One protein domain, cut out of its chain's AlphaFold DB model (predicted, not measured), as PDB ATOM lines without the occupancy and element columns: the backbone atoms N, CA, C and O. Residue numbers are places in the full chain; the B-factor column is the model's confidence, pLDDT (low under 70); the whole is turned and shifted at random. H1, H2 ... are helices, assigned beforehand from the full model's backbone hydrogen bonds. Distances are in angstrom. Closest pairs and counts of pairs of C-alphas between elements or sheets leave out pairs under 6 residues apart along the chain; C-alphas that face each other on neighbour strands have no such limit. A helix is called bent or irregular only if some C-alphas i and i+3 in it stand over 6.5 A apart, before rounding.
ATOM      1  N   TYR A   2     -41.344  20.005 -45.960       66.75
ATOM      2  CA  TYR A   2     -39.952  19.910 -45.483       66.75
ATOM      3  C   TYR A   2     -39.716  18.960 -44.295       66.75
ATOM      4  O   TYR A   2     -38.686  18.290 -44.245       66.75
ATOM      5  N   SER A   3     -40.675  18.841 -43.373       71.56
ATOM      6  CA  SER A   3     -40.603  17.896 -42.250       71.56
ATOM      7  C   SER A   3     -40.584  16.427 -42.692       71.56
ATOM      8  O   SER A   3     -39.953  15.608 -42.032       71.56
ATOM      9  N   GLY A   4     -41.213  16.106 -43.829       77.06
ATOM     10  CA  GLY A   4     -41.177  14.768 -44.424       77.06
ATOM     11  C   GLY A   4     -39.831  14.436 -45.075       77.06
ATOM     12  O   GLY A   4     -39.432  13.278 -45.081       77.06
ATOM     13  N   ILE A   5     -39.104  15.449 -45.561       85.31
ATOM     14  CA  ILE A   5     -37.759  15.290 -46.145       85.31
ATOM     15  C   ILE A   5     -36.713  15.088 -45.036       85.31
ATOM     16  O   ILE A   5     -35.774  14.313 -45.196       85.31
ATOM     17  N   TYR A   6     -36.890  15.750 -43.887       87.94
ATOM     18  CA  TYR A   6     -35.951  15.709 -42.761       87.94
ATOM     19  C   TYR A   6     -36.623  15.244 -41.454       87.94
ATOM     20  O   TYR A   6     -36.677  16.009 -40.485       87.94
ATOM     21  N   PRO A   7     -37.098  13.988 -41.364       89.50
ATOM     22  CA  PRO A   7     -37.943  13.529 -40.259       89.50
ATOM     23  C   PRO A   7     -37.254  13.613 -38.890       89.50
ATOM     24  O   PRO A   7     -37.873  14.005 -37.907       89.50
ATOM     25  N   ARG A   8     -35.946  13.330 -38.817       90.31
ATOM     26  CA  ARG A   8     -35.175  13.453 -37.564       90.31
ATOM     27  C   ARG A   8     -35.043  14.903 -37.092       90.31
ATOM     28  O   ARG A   8     -35.093  15.156 -35.893       90.31
ATOM     29  N   ALA A   9     -34.865  15.842 -38.023       91.75
ATOM     30  CA  ALA A   9     -34.810  17.264 -37.698       91.75
ATOM     31  C   ALA A   9     -36.185  17.772 -37.252       91.75
ATOM     32  O   ALA A   9     -36.275  18.504 -36.273       91.75
ATOM     33  N   ALA A  10     -37.250  17.330 -37.928       93.00
ATOM     34  CA  ALA A  10     -38.620  17.667 -37.567       93.00
ATOM     35  C   ALA A  10     -39.003  17.139 -36.185       93.00
ATOM     36  O   ALA A  10     -39.559  17.886 -35.391       93.00
ATOM     37  N   TRP A  11     -38.656  15.890 -35.874       92.56
ATOM     38  CA  TRP A  11     -38.902  15.321 -34.553       92.56
ATOM     39  C   TRP A  11     -38.191  16.111 -33.449       92.56
ATOM     40  O   TRP A  11     -38.845  16.513 -32.493       92.56
ATOM     41  N   LEU A  12     -36.891  16.400 -33.613       93.25
ATOM     42  CA  LEU A  12     -36.130  17.216 -32.657       93.25
ATOM     43  C   LEU A  12     -36.787  18.591 -32.461       93.25
ATOM     44  O   LEU A  12     -36.986  19.040 -31.337       93.25
ATOM     45  N   TRP A  13     -37.138  19.241 -33.570       94.69
ATOM     46  CA  TRP A  13     -37.690  20.588 -33.560       94.69
ATOM     47  C   TRP A  13     -39.076  20.660 -32.918       94.69
ATOM     48  O   TRP A  13     -39.304  21.485 -32.039       94.69
ATOM     49  N   PHE A  14     -39.995  19.773 -33.305       93.12
ATOM     50  CA  PHE A  14     -41.338  19.742 -32.728       93.12
ATOM     51  C   PHE A  14     -41.325  19.302 -31.266       93.12
ATOM     52  O   PHE A  14     -42.099  19.822 -30.467       93.12
ATOM     53  N   GLN A  15     -40.408  18.409 -30.891       93.56
ATOM     54  CA  GLN A  15     -40.197  18.067 -29.491       93.56
ATOM     55  C   GLN A  15     -39.767  19.295 -28.679       93.56
ATOM     56  O   GLN A  15     -40.334  19.526 -27.613       93.56
ATOM     57  N   ALA A  16     -38.831  20.104 -29.182       93.25
ATOM     58  CA  ALA A  16     -38.415  21.335 -28.513       93.25
ATOM     59  C   ALA A  16     -39.554  22.365 -28.430       93.25
ATOM     60  O   ALA A  16     -39.832  22.874 -27.349       93.25
ATOM     61  N   LEU A  17     -40.286  22.584 -29.529       92.69
ATOM     62  CA  LEU A  17     -41.465  23.461 -29.573       92.69
ATOM     63  C   LEU A  17     -42.567  23.065 -28.582       92.69
ATOM     64  O   LEU A  17     -43.339  23.921 -28.171       92.69
ATOM     65  N   SER A  18     -42.662  21.781 -28.227       91.00
ATOM     66  CA  SER A  18     -43.639  21.282 -27.250       91.00
ATOM     67  C   SER A  18     -43.162  21.331 -25.795       91.00
ATOM     68  O   SER A  18     -43.958  21.094 -24.892       91.00
ATOM     69  N   ARG A  19     -41.864  21.560 -25.559       90.81
ATOM     70  CA  ARG A  19     -41.235  21.421 -24.233       90.81
ATOM     71  C   ARG A  19     -40.606  22.699 -23.699       90.81
ATOM     72  O   ARG A  19     -40.389  22.781 -22.498       90.81
ATOM     73  N   GLN A  20     -40.291  23.654 -24.567       91.88
ATOM     74  CA  GLN A  20     -39.680  24.923 -24.196       91.88
ATOM     75  C   GLN A  20     -40.687  26.045 -24.444       91.88
ATOM     76  O   GLN A  20     -40.998  26.337 -25.601       91.88
ATOM     77  N   SER A  21     -41.186  26.654 -23.365       91.69
ATOM     78  CA  SER A  21     -42.218  27.701 -23.406       91.69
ATOM     79  C   SER A  21     -41.827  28.848 -24.327       91.69
ATOM     80  O   SER A  21     -42.606  29.205 -25.204       91.69
ATOM     81  N   LEU A  22     -40.583  29.329 -24.242       93.25
ATOM     82  CA  LEU A  22     -40.087  30.393 -25.114       93.25
ATOM     83  C   LEU A  22     -40.192  30.044 -26.604       93.25
ATOM     84  O   LEU A  22     -40.581  30.886 -27.412       93.25
ATOM     85  N   LEU A  23     -39.875  28.806 -27.000       94.25
ATOM     86  CA  LEU A  23     -40.014  28.391 -28.399       94.25
ATOM     87  C   LEU A  23     -41.482  28.293 -28.816       94.25
ATOM     88  O   LEU A  23     -41.807  28.621 -29.960       94.25
ATOM     89  N   THR A  24     -42.357  27.836 -27.915       93.19
ATOM     90  CA  THR A  24     -43.805  27.825 -28.139       93.19
ATOM     91  C   THR A  24     -44.317  29.246 -28.368       93.19
ATOM     92  O   THR A  24     -44.973  29.495 -29.380       93.19
ATOM     93  N   ASP A  25     -43.951  30.183 -27.496       93.31
ATOM     94  CA  ASP A  25     -44.359  31.584 -27.579       93.31
ATOM     95  C   ASP A  25     -43.846  32.222 -28.875       93.31
ATOM     96  O   ASP A  25     -44.620  32.813 -29.632       93.31
ATOM     97  N   LEU A  26     -42.577  31.998 -29.226       92.38
ATOM     98  CA  LEU A  26     -42.001  32.447 -30.498       92.38
ATOM     99  C   LEU A  26     -42.742  31.891 -31.719       92.38
ATOM    100  O   LEU A  26     -42.960  32.608 -32.698       92.38
ATOM    101  N   ALA A  27     -43.158  30.624 -31.682       91.94
ATOM    102  CA  ALA A  27     -43.931  30.011 -32.760       91.94
ATOM    103  C   ALA A  27     -45.356  30.574 -32.872       91.94
ATOM    104  O   ALA A  27     -45.881  30.678 -33.986       91.94
ATOM    105  N   VAL A  28     -45.973  30.950 -31.747       90.50
ATOM    106  CA  VAL A  28     -47.283  31.616 -31.712       90.50
ATOM    107  C   VAL A  28     -47.176  33.032 -32.279       90.50
ATOM    108  O   VAL A  28     -47.979  33.402 -33.138       90.50
ATOM    109  N   HIS A  29     -46.159  33.793 -31.866       86.31
ATOM    110  CA  HIS A  29     -45.909  35.153 -32.348       86.31
ATOM    111  C   HIS A  29     -45.532  35.192 -33.833       86.31
ATOM    112  O   HIS A  29     -45.995  36.059 -34.577       86.31
ATOM    113  N   ASN A  30     -44.719  34.241 -34.294       85.75
ATOM    114  CA  ASN A  30     -44.261  34.172 -35.672       85.75
ATOM    115  C   ASN A  30     -44.363  32.745 -36.213       85.75
ATOM    116  O   ASN A  30     -43.450  31.935 -36.081       85.75
ATOM    117  N   ARG A  31     -45.439  32.454 -36.951       85.00
ATOM    118  CA  ARG A  31     -45.677  31.112 -37.513       85.00
ATOM    119  C   ARG A  31     -44.551  30.628 -38.435       85.00
ATOM    120  O   ARG A  31     -44.332  29.424 -38.543       85.00
ATOM    121  N   ARG A  32     -43.796  31.538 -39.071       86.00
ATOM    122  CA  ARG A  32     -42.636  31.182 -39.915       86.00
ATOM    123  C   ARG A  32     -41.441  30.689 -39.098       86.00
ATOM    124  O   ARG A  32     -40.568  30.020 -39.647       86.00
ATOM    125  N   PHE A  33     -41.404  30.967 -37.795       88.38
ATOM    126  CA  PHE A  33     -40.393  30.433 -36.886       88.38
ATOM    127  C   PHE A  33     -40.395  28.899 -36.877       88.38
ATOM    128  O   PHE A  33     -39.331  28.281 -36.882       88.38
ATOM    129  N   VAL A  34     -41.574  28.278 -36.999       88.94
ATOM    130  CA  VAL A  34     -41.733  26.816 -37.070       88.94
ATOM    131  C   VAL A  34     -41.009  26.215 -38.282       88.94
ATOM    132  O   VAL A  34     -40.580  25.064 -38.240       88.94
ATOM    133  N   GLU A  35     -40.816  26.988 -39.350       89.81
ATOM    134  CA  GLU A  35     -40.138  26.527 -40.563       89.81
ATOM    135  C   GLU A  35     -38.620  26.765 -40.527       89.81
ATOM    136  O   GLU A  35     -37.879  26.201 -41.338       89.81
ATOM    137  N   LYS A  36     -38.125  27.567 -39.571       89.75
ATOM    138  CA  LYS A  36     -36.752  28.098 -39.545       89.75
ATOM    139  C   LYS A  36     -35.661  27.025 -39.703       89.75
ATOM    140  O   LYS A  36     -34.783  27.230 -40.545       89.75
ATOM    141  N   PRO A  37     -35.701  25.860 -39.018       91.69
ATOM    142  CA  PRO A  37     -34.662  24.836 -39.172       91.69
ATOM    143  C   PRO A  37     -34.624  24.169 -40.551       91.69
ATOM    144  O   PRO A  37     -33.624  23.544 -40.912       91.69
ATOM    145  N   PHE A  38     -35.688  24.270 -41.346       90.75
ATOM    146  CA  PHE A  38     -35.767  23.638 -42.665       90.75
ATOM    147  C   PHE A  38     -35.214  24.516 -43.789       90.75
ATOM    148  O   PHE A  38     -34.990  24.029 -44.897       90.75
ATOM    149  N   HIS A  39     -34.899  25.773 -43.485       88.75
ATOM    150  CA  HIS A  39     -34.207  26.682 -44.387       88.75
ATOM    151  C   HIS A  39     -32.725  26.787 -44.026       88.75
ATOM    152  O   HIS A  39     -32.314  26.527 -42.898       88.75
ATOM    153  N   ARG A  40     -31.896  27.177 -45.000       88.19
ATOM    154  CA  ARG A  40     -30.463  27.423 -44.780       88.19
ATOM    155  C   ARG A  40     -30.272  28.521 -43.726       88.19
ATOM    156  O   ARG A  40     -30.724  29.648 -43.951       88.19
ATOM    157  N   PHE A  41     -29.563  28.197 -42.651       90.44
ATOM    158  CA  PHE A  41     -29.371  29.033 -41.468       90.44
ATOM    159  C   PHE A  41     -28.001  28.744 -40.828       90.44
ATOM    160  O   PHE A  41     -27.558  27.595 -40.851       90.44
ATOM    161  N   GLY A  42     -27.352  29.765 -40.263       87.38
ATOM    162  CA  GLY A  42     -26.063  29.696 -39.568       87.38
ATOM    163  C   GLY A  42     -24.875  29.560 -40.523       87.38
ATOM    164  O   GLY A  42     -24.064  30.468 -40.649       87.38
ATOM    165  N   GLN A  43     -24.801  28.440 -41.240       87.69
ATOM    166  CA  GLN A  43     -23.729  28.111 -42.187       87.69
ATOM    167  C   GLN A  43     -24.329  27.441 -43.437       87.69
ATOM    168  O   GLN A  43     -25.389  26.813 -43.363       87.69
ATOM    169  N   ALA A  44     -23.702  27.604 -44.605       85.69
ATOM    170  CA  ALA A  44     -24.265  27.204 -45.899       85.69
ATOM    171  C   ALA A  44     -24.595  25.702 -46.014       85.69
ATOM    172  O   ALA A  44     -25.626  25.346 -46.587       85.69
ATOM    173  N   ASP A  45     -23.737  24.855 -45.456       86.12
ATOM    174  CA  ASP A  45     -23.746  23.387 -45.484       86.12
ATOM    175  C   ASP A  45     -24.283  22.757 -44.185       86.12
ATOM    176  O   ASP A  45     -24.264  21.539 -44.014       86.12
ATOM    177  N   MET A  46     -24.810  23.563 -43.258       90.81
ATOM    178  CA  MET A  46     -25.340  23.048 -41.998       90.81
ATOM    179  C   MET A  46     -26.581  22.184 -42.244       90.81
ATOM    180  O   MET A  46     -27.579  22.671 -42.781       90.81
ATOM    181  N   SER A  47     -26.556  20.918 -41.817       92.12
ATOM    182  CA  SER A  47     -27.684  19.988 -41.982       92.12
ATOM    183  C   SER A  47     -28.955  20.478 -41.267       92.12
ATOM    184  O   SER A  47     -28.875  21.180 -40.260       92.12
ATOM    185  N   ALA A  48     -30.146  20.063 -41.720       92.88
ATOM    186  CA  ALA A  48     -31.409  20.423 -41.055       92.88
ATOM    187  C   ALA A  48     -31.437  20.033 -39.568       92.88
ATOM    188  O   ALA A  48     -31.961  20.775 -38.739       92.88
ATOM    189  N   ARG A  49     -30.826  18.893 -39.220       93.19
ATOM    190  CA  ARG A  49     -30.716  18.438 -37.829       93.19
ATOM    191  C   ARG A  49     -29.811  19.358 -37.012       93.19
ATOM    192  O   ARG A  49     -30.193  19.738 -35.913       93.19
ATOM    193  N   SER A  50     -28.649  19.722 -37.552       93.19
ATOM    194  CA  SER A  50     -27.711  20.642 -36.899       93.19
ATOM    195  C   SER A  50     -28.318  22.034 -36.730       93.19
ATOM    196  O   SER A  50     -28.172  22.626 -35.671       93.19
ATOM    197  N   ARG A  51     -29.080  22.525 -37.718       95.44
ATOM    198  CA  ARG A  51     -29.814  23.796 -37.610       95.44
ATOM    199  C   ARG A  51     -30.875  23.751 -36.514       95.44
ATOM    200  O   ARG A  51     -30.954  24.682 -35.725       95.44
ATOM    201  N   ALA A  52     -31.662  22.676 -36.442       95.19
ATOM    202  CA  ALA A  52     -32.645  22.509 -35.373       95.19
ATOM    203  C   ALA A  52     -31.962  22.470 -33.994       95.19
ATOM    204  O   ALA A  52     -32.376  23.189 -33.093       95.19
ATOM    205  N   ALA A  53     -30.866  21.716 -33.860       94.69
ATOM    206  CA  ALA A  53     -30.087  21.657 -32.624       94.69
ATOM    207  C   ALA A  53     -29.481  23.016 -32.235       94.69
ATOM    208  O   ALA A  53     -29.552  23.390 -31.070       94.69
ATOM    209  N   LEU A  54     -28.940  23.771 -33.198       96.06
ATOM    210  CA  LEU A  54     -28.414  25.120 -32.981       96.06
ATOM    211  C   LEU A  54     -29.502  26.071 -32.479       96.06
ATOM    212  O   LEU A  54     -29.274  26.811 -31.530       96.06
ATOM    213  N   ILE A  55     -30.679  26.050 -33.109       95.81
ATOM    214  CA  ILE A  55     -31.789  26.932 -32.740       95.81
ATOM    215  C   ILE A  55     -32.277  26.603 -31.327       95.81
ATOM    216  O   ILE A  55     -32.297  27.492 -30.483       95.81
ATOM    217  N   CYS A  56     -32.595  25.339 -31.042       95.06
ATOM    218  CA  CYS A  56     -33.020  24.921 -29.703       95.06
ATOM    219  C   CYS A  56     -31.954  25.228 -28.644       95.06
ATOM    220  O   CYS A  56     -32.254  25.816 -27.609       95.06
ATOM    221  N   GLY A  57     -30.701  24.857 -28.922       95.12
ATOM    222  CA  GLY A  57     -29.585  25.052 -28.004       95.12
ATOM    223  C   GLY A  57     -29.317  26.524 -27.708       95.12
ATOM    224  O   GLY A  57     -29.044  26.866 -26.563       95.12
ATOM    225  N   HIS A  58     -29.455  27.405 -28.700       97.06
ATOM    226  CA  HIS A  58     -29.275  28.835 -28.493       97.06
ATOM    227  C   HIS A  58     -30.325  29.419 -27.550       97.06
ATOM    228  O   HIS A  58     -29.947  30.087 -26.596       97.06
ATOM    229  N   TYR A  59     -31.618  29.176 -27.789       96.00
ATOM    230  CA  TYR A  59     -32.665  29.736 -26.929       96.00
ATOM    231  C   TYR A  59     -32.598  29.166 -25.510       96.00
ATOM    232  O   TYR A  59     -32.697  29.929 -24.556       96.00
ATOM    233  N   ALA A  60     -32.308  27.867 -25.363       94.50
ATOM    234  CA  ALA A  60     -32.064  27.269 -24.049       94.50
ATOM    235  C   ALA A  60     -30.856  27.906 -23.342       94.50
ATOM    236  O   ALA A  60     -30.915  28.184 -22.149       94.50
ATOM    237  N   ALA A  61     -29.772  28.184 -24.073       94.94
ATOM    238  CA  ALA A  61     -28.617  28.878 -23.516       94.94
ATOM    239  C   ALA A  61     -28.931  30.336 -23.148       94.94
ATOM    240  O   ALA A  61     -28.397  30.822 -22.162       94.94
ATOM    241  N   MET A  62     -29.789  31.033 -23.899       95.31
ATOM    242  CA  MET A  62     -30.208  32.398 -23.564       95.31
ATOM    243  C   MET A  62     -30.997  32.427 -22.250       95.31
ATOM    244  O   MET A  62     -30.607  33.163 -21.351       95.31
ATOM    245  N   GLU A  63     -32.007  31.565 -22.087       93.50
ATOM    246  CA  GLU A  63     -32.742  31.431 -20.816       93.50
ATOM    247  C   GLU A  63     -31.786  31.054 -19.673       93.50
ATOM    248  O   GLU A  63     -31.758  31.699 -18.626       93.50
ATOM    249  N   GLN A  64     -30.906  30.071 -19.905       92.12
ATOM    250  CA  GLN A  64     -29.976  29.584 -18.889       92.12
ATOM    251  C   GLN A  64     -28.865  30.573 -18.518       92.12
ATOM    252  O   GLN A  64     -28.377  30.485 -17.397       92.12
ATOM    253  N   MET A  65     -28.400  31.432 -19.434       93.25
ATOM    254  CA  MET A  65     -27.235  32.312 -19.221       93.25
ATOM    255  C   MET A  65     -27.585  33.795 -19.052       93.25
ATOM    256  O   MET A  65     -26.776  34.536 -18.510       93.25
ATOM    257  N   LEU A  66     -28.751  34.242 -19.516       91.44
ATOM    258  CA  LEU A  66     -29.219  35.624 -19.373       91.44
ATOM    259  C   LEU A  66     -30.541  35.752 -18.608       91.44
ATOM    260  O   LEU A  66     -30.952  36.870 -18.328       91.44
ATOM    261  N   GLY A  67     -31.188  34.638 -18.257       92.25
ATOM    262  CA  GLY A  67     -32.414  34.620 -17.468       92.25
ATOM    263  C   GLY A  67     -33.662  34.873 -18.308       92.25
ATOM    264  O   GLY A  67     -33.610  35.452 -19.400       92.25
ATOM    265  N   ASP A  68     -34.808  34.437 -17.791       91.75
ATOM    266  CA  ASP A  68     -36.085  34.481 -18.510       91.75
ATOM    267  C   ASP A  68     -36.533  35.921 -18.795       91.75
ATOM    268  O   ASP A  68     -37.022  36.219 -19.884       91.75
ATOM    269  N   ALA A  69     -36.315  36.839 -17.846       93.06
ATOM    270  CA  ALA A  69     -36.746  38.230 -17.959       93.06
ATOM    271  C   ALA A  69     -36.048  38.957 -19.119       93.06
ATOM    272  O   ALA A  69     -36.712  39.507 -20.003       93.06
ATOM    273  N   LEU A  70     -34.713  38.935 -19.159       94.38
ATOM    274  CA  LEU A  70     -33.954  39.549 -20.248       94.38
ATOM    275  C   LEU A  70     -34.195  38.828 -21.582       94.38
ATOM    276  O   LEU A  70     -34.340  39.478 -22.620       94.38
ATOM    277  N   THR A  71     -34.296  37.498 -21.564       95.62
ATOM    278  CA  THR A  71     -34.566  36.704 -22.769       95.62
ATOM    279  C   THR A  71     -35.928  37.050 -23.381       95.62
ATOM    280  O   THR A  71     -36.014  37.284 -24.589       95.62
ATOM    281  N   ALA A  72     -36.977  37.176 -22.563       94.44
ATOM    282  CA  ALA A  72     -38.308  37.583 -23.009       94.44
ATOM    283  C   ALA A  72     -38.323  39.015 -23.563       94.44
ATOM    284  O   ALA A  72     -38.927  39.264 -24.608       94.44
ATOM    285  N   ARG A  73     -37.610  39.954 -22.927       95.88
ATOM    286  CA  ARG A  73     -37.473  41.327 -23.443       95.88
ATOM    287  C   ARG A  73     -36.866  41.351 -24.843       95.88
ATOM    288  O   ARG A  73     -37.388  42.026 -25.725       95.88
ATOM    289  N   ILE A  74     -35.806  40.575 -25.069       96.25
ATOM    290  CA  ILE A  74     -35.127  40.515 -26.369       96.25
ATOM    291  C   ILE A  74     -36.008  39.851 -27.437       96.25
ATOM    292  O   ILE A  74     -36.111  40.377 -28.543       96.25
ATOM    293  N   TYR A  75     -36.614  38.698 -27.131       95.25
ATOM    294  CA  TYR A  75     -37.213  37.825 -28.150       95.25
ATOM    295  C   TYR A  75     -38.735  37.874 -28.255       95.25
ATOM    296  O   TYR A  75     -39.265  37.635 -29.335       95.25
ATOM    297  N   LEU A  76     -39.444  38.157 -27.163       93.44
ATOM    298  CA  LEU A  76     -40.910  38.218 -27.162       93.44
ATOM    299  C   LEU A  76     -41.406  39.658 -27.285       93.44
ATOM    300  O   LEU A  76     -42.364  39.920 -28.007       93.44
ATOM    301  N   LEU A  77     -40.727  40.600 -26.622       94.44
ATOM    302  CA  LEU A  77     -41.055  42.028 -26.705       94.44
ATOM    303  C   LEU A  77     -40.311  42.748 -27.840       94.44
ATOM    304  O   LEU A  77     -40.680  43.865 -28.199       94.44
ATOM    305  N   GLY A  78     -39.275  42.123 -28.412       93.62
ATOM    306  CA  GLY A  78     -38.469  42.711 -29.484       93.62
ATOM    307  C   GLY A  78     -37.680  43.950 -29.045       93.62
ATOM    308  O   GLY A  78     -37.373  44.811 -29.874       93.62
ATOM    309  N   GLU A  79     -37.378  44.080 -27.750       95.94
ATOM    310  CA  GLU A  79     -36.659  45.234 -27.217       95.94
ATOM    311  C   GLU A  79     -35.209  45.282 -27.714       95.94
ATOM    312  O   GLU A  79     -34.502  44.276 -27.795       95.94
TER     313      GLU A  79
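This is residues 2 to 79 of the 311 residues of an uncharacterized protein of Paraburkholderia insulsa (UniProt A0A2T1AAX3). The long arm H5a runs beside H2; H3 and H4 lead back to H5a's start, and H5b folds back. The compact, all-helix printed part has 78 residues and five named helices. The radius of gyration of the C-alphas is 12.4 A, the spans 36 by 23 by 19 A.

H2, residues 7 to 19, touches H5a, residues 48 to 65, the same way at a shallow tilt of 22 degrees, the C-alphas of Ala 9 and Arg 49 closest at 4.3 A. H4, residues 31 to 38, is irregular: C-alphas 34 and 37 are 7.6 A apart. Every O i to N i+4 pair is within hydrogen-bond range in H2, H5a, H3, residues 21 to 29, and H5b, residues 68 to 75; H4 has 1 of 4, and 4 of 5 O i to N i+3.

H1, residues 2 to 5, begins at (-39.952, 19.910, -45.483); H5b ends at (-37.213, 37.825, -28.150). H5, by its hydrogen bonds one helix, is bent: C-alphas 65 and 68 are 9.1 A apart.

Only residue 2 has a pLDDT under 70.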